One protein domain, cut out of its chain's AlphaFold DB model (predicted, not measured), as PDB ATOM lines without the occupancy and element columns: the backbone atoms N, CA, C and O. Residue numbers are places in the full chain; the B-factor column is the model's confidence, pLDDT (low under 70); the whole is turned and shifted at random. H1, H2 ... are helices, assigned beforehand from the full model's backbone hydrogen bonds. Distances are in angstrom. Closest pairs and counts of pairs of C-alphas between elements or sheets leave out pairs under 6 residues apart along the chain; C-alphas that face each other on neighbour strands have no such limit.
ATOM      1  N   ARG A  22     -10.973 -30.534 -48.066       64.00
ATOM      2  CA  ARG A  22      -9.798 -30.659 -47.179       64.00
ATOM      3  C   ARG A  22      -9.042 -29.344 -46.902       64.00
ATOM      4  O   ARG A  22      -8.133 -29.324 -46.078       64.00
ATOM      5  N   ARG A  23      -9.344 -28.259 -47.621       73.81
ATOM      6  CA  ARG A  23      -8.703 -26.944 -47.483       73.81
ATOM      7  C   ARG A  23      -9.688 -25.775 -47.385       73.81
ATOM      8  O   ARG A  23      -9.246 -24.638 -47.549       73.81
ATOM      9  N   ASP A  24     -10.968 -26.011 -47.104       84.62
ATOM     10  CA  ASP A  24     -11.937 -24.910 -46.970       84.62
ATOM     11  C   ASP A  24     -11.546 -23.934 -45.855       84.62
ATOM     12  O   ASP A  24     -11.743 -22.728 -45.994       84.62
ATOM     13  N   ASP A  25     -10.858 -24.408 -44.817       85.69
ATOM     14  CA  ASP A  25     -10.275 -23.552 -43.778       85.69
ATOM     15  C   ASP A  25      -9.241 -22.565 -44.330       85.69
ATOM     16  O   ASP A  25      -9.213 -21.399 -43.946       85.69
ATOM     17  N   ILE A  26      -8.395 -23.013 -45.261       88.88
ATOM     18  CA  ILE A  26      -7.365 -22.183 -45.899       88.88
ATOM     19  C   ILE A  26      -8.009 -21.177 -46.849       88.88
ATOM     20  O   ILE A  26      -7.607 -20.011 -46.878       88.88
ATOM     21  N   LEU A  27      -9.014 -21.613 -47.613       90.38
ATOM     22  CA  LEU A  27      -9.780 -20.738 -48.496       90.38
ATOM     23  C   LEU A  27     -10.498 -19.647 -47.691       90.38
ATOM     24  O   LEU A  27     -10.389 -18.463 -48.010       90.38
ATOM     25  N   THR A  28     -11.160 -20.042 -46.608       92.56
ATOM     26  CA  THR A  28     -11.858 -19.141 -45.689       92.56
ATOM     27  C   THR A  28     -10.874 -18.174 -45.031       92.56
ATOM     28  O   THR A  28     -11.093 -16.963 -45.057       92.56
ATOM     29  N   ALA A  29      -9.736 -18.666 -44.535       94.12
ATOM     30  CA  ALA A  29      -8.674 -17.833 -43.974       94.12
ATOM     31  C   ALA A  29      -8.166 -16.787 -44.980       94.12
ATOM     32  O   ALA A  29      -7.909 -15.637 -44.616       94.12
ATOM     33  N   MET A  30      -8.048 -17.156 -46.260       95.19
ATOM     34  CA  MET A  30      -7.586 -16.253 -47.316       95.19
ATOM     35  C   MET A  30      -8.604 -15.142 -47.578       95.19
ATOM     36  O   MET A  30      -8.231 -13.969 -47.648       95.19
ATOM     37  N   GLN A  31      -9.885 -15.501 -47.674       96.06
ATOM     38  CA  GLN A  31     -10.977 -14.548 -47.862       96.06
ATOM     39  C   GLN A  31     -11.083 -13.576 -46.681       96.06
ATOM     40  O   GLN A  31     -11.137 -12.363 -46.888       96.06
ATOM     41  N   ILE A  32     -11.037 -14.079 -45.442       96.44
ATOM     42  CA  ILE A  32     -11.089 -13.242 -44.235       96.44
ATOM     43  C   ILE A  32      -9.871 -12.316 -44.170       96.44
ATOM     44  O   ILE A  32     -10.036 -11.117 -43.952       96.44
ATOM     45  N   SER A  33      -8.663 -12.837 -44.416       97.12
ATOM     46  CA  SER A  33      -7.438 -12.029 -44.441       97.12
ATOM     47  C   SER A  33      -7.541 -10.882 -45.447       97.12
ATOM     48  O   SER A  33      -7.194  -9.744 -45.121       97.12
ATOM     49  N   ALA A  34      -8.076 -11.144 -46.644       96.75
ATOM     50  CA  ALA A  34      -8.294 -10.116 -47.656       96.75
ATOM     51  C   ALA A  34      -9.296  -9.049 -47.185       96.75
ATOM     52  O   ALA A  34      -9.001  -7.858 -47.275       96.75
ATOM     53  N   VAL A  35     -10.443  -9.455 -46.631       97.31
ATOM     54  CA  VAL A  35     -11.481  -8.532 -46.138       97.31
ATOM     55  C   VAL A  35     -10.963  -7.676 -44.981       97.31
ATOM     56  O   VAL A  35     -11.117  -6.454 -45.002       97.31
ATOM     57  N   VAL A  36     -10.310  -8.282 -43.989       96.69
ATOM     58  CA  VAL A  36      -9.785  -7.564 -42.819       96.69
ATOM     59  C   VAL A  36      -8.678  -6.599 -43.230       96.69
ATOM     60  O   VAL A  36      -8.691  -5.436 -42.828       96.69
ATOM     61  N   ASN A  37      -7.744  -7.032 -44.081       96.31
ATOM     62  CA  ASN A  37      -6.669  -6.164 -44.546       96.31
ATOM     63  C   ASN A  37      -7.144  -5.076 -45.514       96.31
ATOM     64  O   ASN A  37      -6.495  -4.036 -45.573       96.31
ATOM     65  N   ALA A  38      -8.243  -5.272 -46.242       96.06
ATOM     66  CA  ALA A  38      -8.847  -4.220 -47.056       96.06
ATOM     67  C   ALA A  38      -9.502  -3.119 -46.203       96.06
ATOM     68  O   ALA A  38      -9.502  -1.961 -46.608       96.06
ATOM     69  N   ASN A  39     -10.018  -3.466 -45.018       95.69
ATOM     70  CA  ASN A  39     -10.734  -2.548 -44.122       95.69
ATOM     71  C   ASN A  39      -9.892  -2.039 -42.937       95.69
ATOM     72  O   ASN A  39     -10.416  -1.357 -42.059       95.69
ATOM     73  N   ARG A  40      -8.599  -2.376 -42.866       93.44
ATOM     74  CA  ARG A  40      -7.729  -1.917 -41.773       93.44
ATOM     75  C   ARG A  40      -7.389  -0.428 -41.917       93.44
ATOM     76  O   ARG A  40      -7.213   0.077 -43.024       93.44
ATOM     77  N   ASP A  41      -7.182   0.243 -40.786       91.38
ATOM     78  CA  ASP A  41      -6.575   1.580 -40.748       91.38
ATOM     79  C   ASP A  41      -5.126   1.559 -41.278       91.38
ATOM     80  O   ASP A  41      -4.588   0.510 -41.618       91.38
ATOM     81  N   ARG A  42      -4.408   2.695 -41.270       80.62
ATOM     82  CA  ARG A  42      -2.990   2.815 -41.705       80.62
ATOM     83  C   ARG A  42      -1.963   2.023 -40.861       80.62
ATOM     84  O   ARG A  42      -0.785   2.365 -40.823       80.62
ATOM     85  N   LYS A  43      -2.404   0.985 -40.158       86.75
ATOM     86  CA  LYS A  43      -1.597   0.040 -39.394       86.75
ATOM     87  C   LYS A  43      -1.002  -1.033 -40.310       86.75
ATOM     88  O   LYS A  43      -1.391  -1.204 -41.473       86.75
ATOM     89  N   GLN A  44      -0.043  -1.762 -39.748       92.25
ATOM     90  CA  GLN A  44       0.548  -2.922 -40.402       92.25
ATOM     91  C   GLN A  44      -0.540  -3.953 -40.771       92.25
ATOM     92  O   GLN A  44      -1.508  -4.092 -40.019       92.25
ATOM     93  N   PRO A  45      -0.419  -4.637 -41.925       93.44
ATOM     94  CA  PRO A  45      -1.329  -5.715 -42.293       93.44
ATOM     95  C   PRO A  45      -1.269  -6.874 -41.295       93.44
ATOM     96  O   PRO A  45      -0.199  -7.201 -40.784       93.44
ATOM     97  N   TYR A  46      -2.406  -7.530 -41.082       94.88
ATOM     98  CA  TYR A  46      -2.467  -8.793 -40.357       94.88
ATOM     99  C   TYR A  46      -1.927  -9.916 -41.251       94.88
ATOM    100  O   TYR A  46      -2.346 -10.019 -42.413       94.88
ATOM    101  N   PRO A  47      -1.002 -10.754 -40.762       95.25
ATOM    102  CA  PRO A  47      -0.477 -11.865 -41.537       95.25
ATOM    103  C   PRO A  47      -1.554 -12.933 -41.760       95.25
ATOM    104  O   PRO A  47      -2.393 -13.197 -40.903       95.25
ATOM    105  N   PHE A  48      -1.499 -13.601 -42.915       93.50
ATOM    106  CA  PHE A  48      -2.424 -14.686 -43.262       93.50
ATOM    107  C   PHE A  48      -2.479 -15.793 -42.194       93.50
ATOM    108  O   PHE A  48      -3.550 -16.326 -41.919       93.50
ATOM    109  N   SER A  49      -1.344 -16.099 -41.558       91.88
ATOM    110  CA  SER A  49      -1.225 -17.116 -40.507       91.88
ATOM    111  C   SER A  49      -2.132 -16.889 -39.299       91.88
ATOM    112  O   SER A  49      -2.436 -17.851 -38.601       91.88
ATOM    113  N   ASP A  50      -2.566 -15.651 -39.048       93.88
ATOM    114  CA  ASP A  50      -3.455 -15.332 -37.926       93.88
ATOM    115  C   ASP A  50      -4.898 -15.790 -38.181       93.88
ATOM    116  O   ASP A  50      -5.668 -15.959 -37.238       93.88
ATOM    117  N   PHE A  51      -5.256 -16.022 -39.447       93.06
ATOM    118  CA  PHE A  51      -6.597 -16.434 -39.864       93.06
ATOM    119  C   PHE A  51      -6.707 -17.938 -40.134       93.06
ATOM    120  O   PHE A  51      -7.810 -18.429 -40.352       93.06
ATOM    121  N   VAL A  52      -5.589 -18.671 -40.131       91.12
ATOM    122  CA  VAL A  52      -5.578 -20.125 -40.334       91.12
ATOM    123  C   VAL A  52      -5.923 -20.826 -39.017       91.12
ATOM    124  O   VAL A  52      -5.195 -20.649 -38.032       91.12
ATOM    125  N   PRO A  53      -6.982 -21.654 -38.976       83.12
ATOM    126  CA  PRO A  53      -7.278 -22.456 -37.801       83.12
ATOM    127  C   PRO A  53      -6.117 -23.401 -37.474       83.12
ATOM    128  O   PRO A  53      -5.564 -24.078 -38.341       83.12
ATOM    129  N   LYS A  54      -5.740 -23.449 -36.197       81.38
ATOM    130  CA  LYS A  54      -4.724 -24.377 -35.694       81.38
ATOM    131  C   LYS A  54      -5.419 -25.651 -35.240       81.38
ATOM    132  O   LYS A  54      -5.809 -25.771 -34.079       81.38
ATOM    133  N   TRP A  55      -5.608 -26.556 -36.188       68.00
ATOM    134  CA  TRP A  55      -6.045 -27.917 -35.908       68.00
ATOM    135  C   TRP A  55      -4.876 -28.709 -35.324       68.00
ATOM    136  O   TRP A  55      -3.725 -28.460 -35.673       68.00
ATOM    137  N   ASP A  56      -5.188 -29.603 -34.391       61.25
ATOM    138  CA  ASP A  56      -4.241 -30.327 -33.543       61.25
ATOM    139  C   ASP A  56      -3.423 -29.420 -32.610       61.25
ATOM    140  O   ASP A  56      -2.370 -28.869 -32.936       61.25
ATOM    141  N   ARG A  57      -3.877 -29.328 -31.351       56.56
ATOM    142  CA  ARG A  57      -2.928 -29.093 -30.257       56.56
ATOM    143  C   ARG A  57      -1.945 -30.255 -30.324       56.56
ATOM    144  O   ARG A  57      -2.404 -31.392 -30.344       56.56
ATOM    145  N   THR A  58      -0.658 -29.928 -30.431       61.66
ATOM    146  CA  THR A  58       0.519 -30.809 -30.409       61.66
ATOM    147  C   THR A  58       0.173 -32.248 -30.043       61.66
ATOM    148  O   THR A  58      -0.348 -32.466 -28.948       61.66
ATOM    149  N   GLN A  59       0.470 -33.221 -30.918       67.38
ATOM    150  CA  GLN A  59       0.355 -34.626 -30.524       67.38
ATOM    151  C   GLN A  59       1.103 -34.801 -29.194       67.38
ATOM    152  O   GLN A  59       2.302 -34.507 -29.150       67.38
ATOM    153  N   PRO A  60       0.404 -35.179 -28.109       72.38
ATOM    154  CA  PRO A  60       1.038 -35.318 -26.812       72.38
ATOM    155  C   PRO A  60       2.146 -36.356 -26.918       72.38
ATOM    156  O   PRO A  60       1.991 -37.372 -27.606       72.38
ATOM    157  N   THR A  61       3.271 -36.101 -26.255       83.62
ATOM    158  CA  THR A  61       4.379 -37.060 -26.284       83.62
ATOM    159  C   THR A  61       3.928 -38.389 -25.658       83.62
ATOM    160  O   THR A  61       2.975 -38.408 -24.863       83.62
ATOM    161  N   PRO A  62       4.589 -39.518 -25.963       83.56
ATOM    162  CA  PRO A  62       4.280 -40.797 -25.322       83.56
ATOM    163  C   PRO A  62       4.231 -40.705 -23.787       83.56
ATOM    164  O   PRO A  62       3.366 -41.308 -23.153       83.56
ATOM    165  N   GLU A  63       5.090 -39.884 -23.179       86.94
ATOM    166  CA  GLU A  63       5.139 -39.653 -21.731       86.94
ATOM    167  C   GLU A  63       3.944 -38.841 -21.206       86.94
ATOM    168  O   GLU A  63       3.520 -39.014 -20.060       86.94
ATOM    169  N   GLU A  64       3.408 -37.916 -22.001       85.06
ATOM    170  CA  GLU A  64       2.204 -37.149 -21.659       85.06
ATOM    171  C   GLU A  64       0.948 -38.014 -21.771       85.06
ATOM    172  O   GLU A  64       0.086 -37.976 -20.888       85.06
ATOM    173  N   LEU A  65       0.877 -38.849 -22.811       85.62
ATOM    174  CA  LEU A  65      -0.174 -39.850 -22.975       85.62
ATOM    175  C   LEU A  65      -0.160 -40.854 -21.825       85.62
ATOM    176  O   LEU A  65      -1.206 -41.098 -21.224       85.62
ATOM    177  N   PHE A  66       1.013 -41.374 -21.463       87.75
ATOM    178  CA  PHE A  66       1.153 -42.309 -20.351       87.75
ATOM    179  C   PHE A  66       0.696 -41.691 -19.025       87.75
ATOM    180  O   PHE A  66      -0.103 -42.293 -18.314       87.75
ATOM    181  N   ARG A  67       1.121 -40.458 -18.711       87.31
ATOM    182  CA  ARG A  67       0.673 -39.749 -17.497       87.31
ATOM    183  C   ARG A  67      -0.838 -39.532 -17.476       87.31
ATOM    184  O   ARG A  67      -1.468 -39.719 -16.436       87.31
ATOM    185  N   LYS A  68      -1.426 -39.168 -18.617       85.00
ATOM    186  CA  LYS A  68      -2.877 -38.994 -18.748       85.00
ATOM    187  C   LYS A  68      -3.619 -40.313 -18.514       85.00
ATOM    188  O   LYS A  68      -4.592 -40.332 -17.765       85.00
ATOM    189  N   LEU A  69      -3.142 -41.406 -19.109       85.69
ATOM    190  CA  LEU A  69      -3.715 -42.741 -18.937       85.69
ATOM    191  C   LEU A  69      -3.564 -43.250 -17.502       85.69
ATOM    192  O   LEU A  69      -4.526 -43.766 -16.947       85.69
ATOM    193  N   ALA A  70      -2.405 -43.050 -16.873       84.69
ATOM    194  CA  ALA A  70      -2.170 -43.420 -15.480       84.69
ATOM    195  C   ALA A  70      -3.107 -42.664 -14.522       84.69
ATOM    196  O   ALA A  70      -3.673 -43.269 -13.615       84.69
ATOM    197  N   GLY A  71      -3.333 -41.366 -14.758       82.56
ATOM    198  CA  GLY A  71      -4.291 -40.572 -13.984       82.56
ATOM    199  C   GLY A  71      -5.729 -41.078 -14.116       82.56
ATOM    200  O   GLY A  71      -6.426 -41.198 -13.114       82.56
ATOM    201  N   ILE A  72      -6.156 -41.434 -15.332       83.81
ATOM    202  CA  ILE A  72      -7.483 -42.021 -15.585       83.81
ATOM    203  C   ILE A  72      -7.593 -43.419 -14.957       83.81
ATOM    204  O   ILE A  72      -8.619 -43.763 -14.383       83.81
ATOM    205  N   ASN A  73      -6.542 -44.235 -15.029       80.94
ATOM    206  CA  ASN A  73      -6.554 -45.573 -14.441       80.94
ATOM    207  C   ASN A  73      -6.662 -45.509 -12.909       80.94
ATOM    208  O   ASN A  73      -7.449 -46.236 -12.310       80.94
ATOM    209  N   ALA A  74      -5.945 -44.573 -12.281       80.62
ATOM    210  CA  ALA A  74      -6.004 -44.349 -10.841       80.62
ATOM    211  C   ALA A  74      -7.388 -43.867 -10.373       80.62
ATOM    212  O   ALA A  74      -7.873 -44.323  -9.339       80.62
ATOM    213  N   THR A  75      -8.060 -42.987 -11.128       78.06
ATOM    214  CA  THR A  75      -9.425 -42.540 -10.786       78.06
ATOM    215  C   THR A  75     -10.467 -43.645 -10.961       78.06
ATOM    216  O   THR A  75     -11.495 -43.622 -10.288       78.06
ATOM    217  N   LEU A  76     -10.191 -44.628 -11.822       80.19
ATOM    218  CA  LEU A  76     -11.017 -45.820 -12.031       80.19
ATOM    219  C   LEU A  76     -10.644 -46.990 -11.099       80.19
ATOM    220  O   LEU A  76     -11.248 -48.056 -11.193       80.19
ATOM    221  N   GLY A  77      -9.687 -46.797 -10.182       74.69
ATOM    222  CA  GLY A  77      -9.300 -47.788  -9.171       74.69
ATOM    223  C   GLY A  77      -8.309 -48.858  -9.646       74.69
ATOM    224  O   GLY A  77      -8.090 -49.835  -8.934       74.69
TER     225      GLY A  77
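AT A GLANCE: This is residues 22 to 77 of the 81 residues of an uncharacterized protein of Saccharopolyspora jiangxiensis (UniProt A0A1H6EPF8). Two helices lie far apart towards opposite ends of an extended rod, joined by one long strand-free link. Residues 38 to 44, of which 38 belongs to H1, stand free where the chain loops round from H1 into the link, residues 39 to 61; the link folds back beside H1 and then runs out as a thin tether to H2, which sticks out with residues 62 to 67 and 69 to 75. The printed part has 56 residues with two named helices, H1 then H2, and no named strand; its class is all helix. It is extended, with a radius of gyration of the C-alphas of 19.7 A and spans of 59 by 27 by 18 A.

HOW THE PARTS SIT: H1, residues 24 to 38, and H2, residues 62 to 75, are apart. In both, each O i to N i+4 pair is within hydrogen-bond range.

IN THESE COORDINATES: H1 is 20.9 A long and begins at C-alpha 24 (-11.937, -24.910, -46.970). H2 is 20.1 A long and ends at C-alpha 75 (-9.425, -42.540, -10.786).

THE WHOLE: The C-alphas farthest apart, of Arg 42 and Gly 77, are 60.5 A apart. The printed part has no cut. The link from H1 to H2, 23 residues, is long. The pLDDT is under 70 at residue 22 and residues 55 to 59.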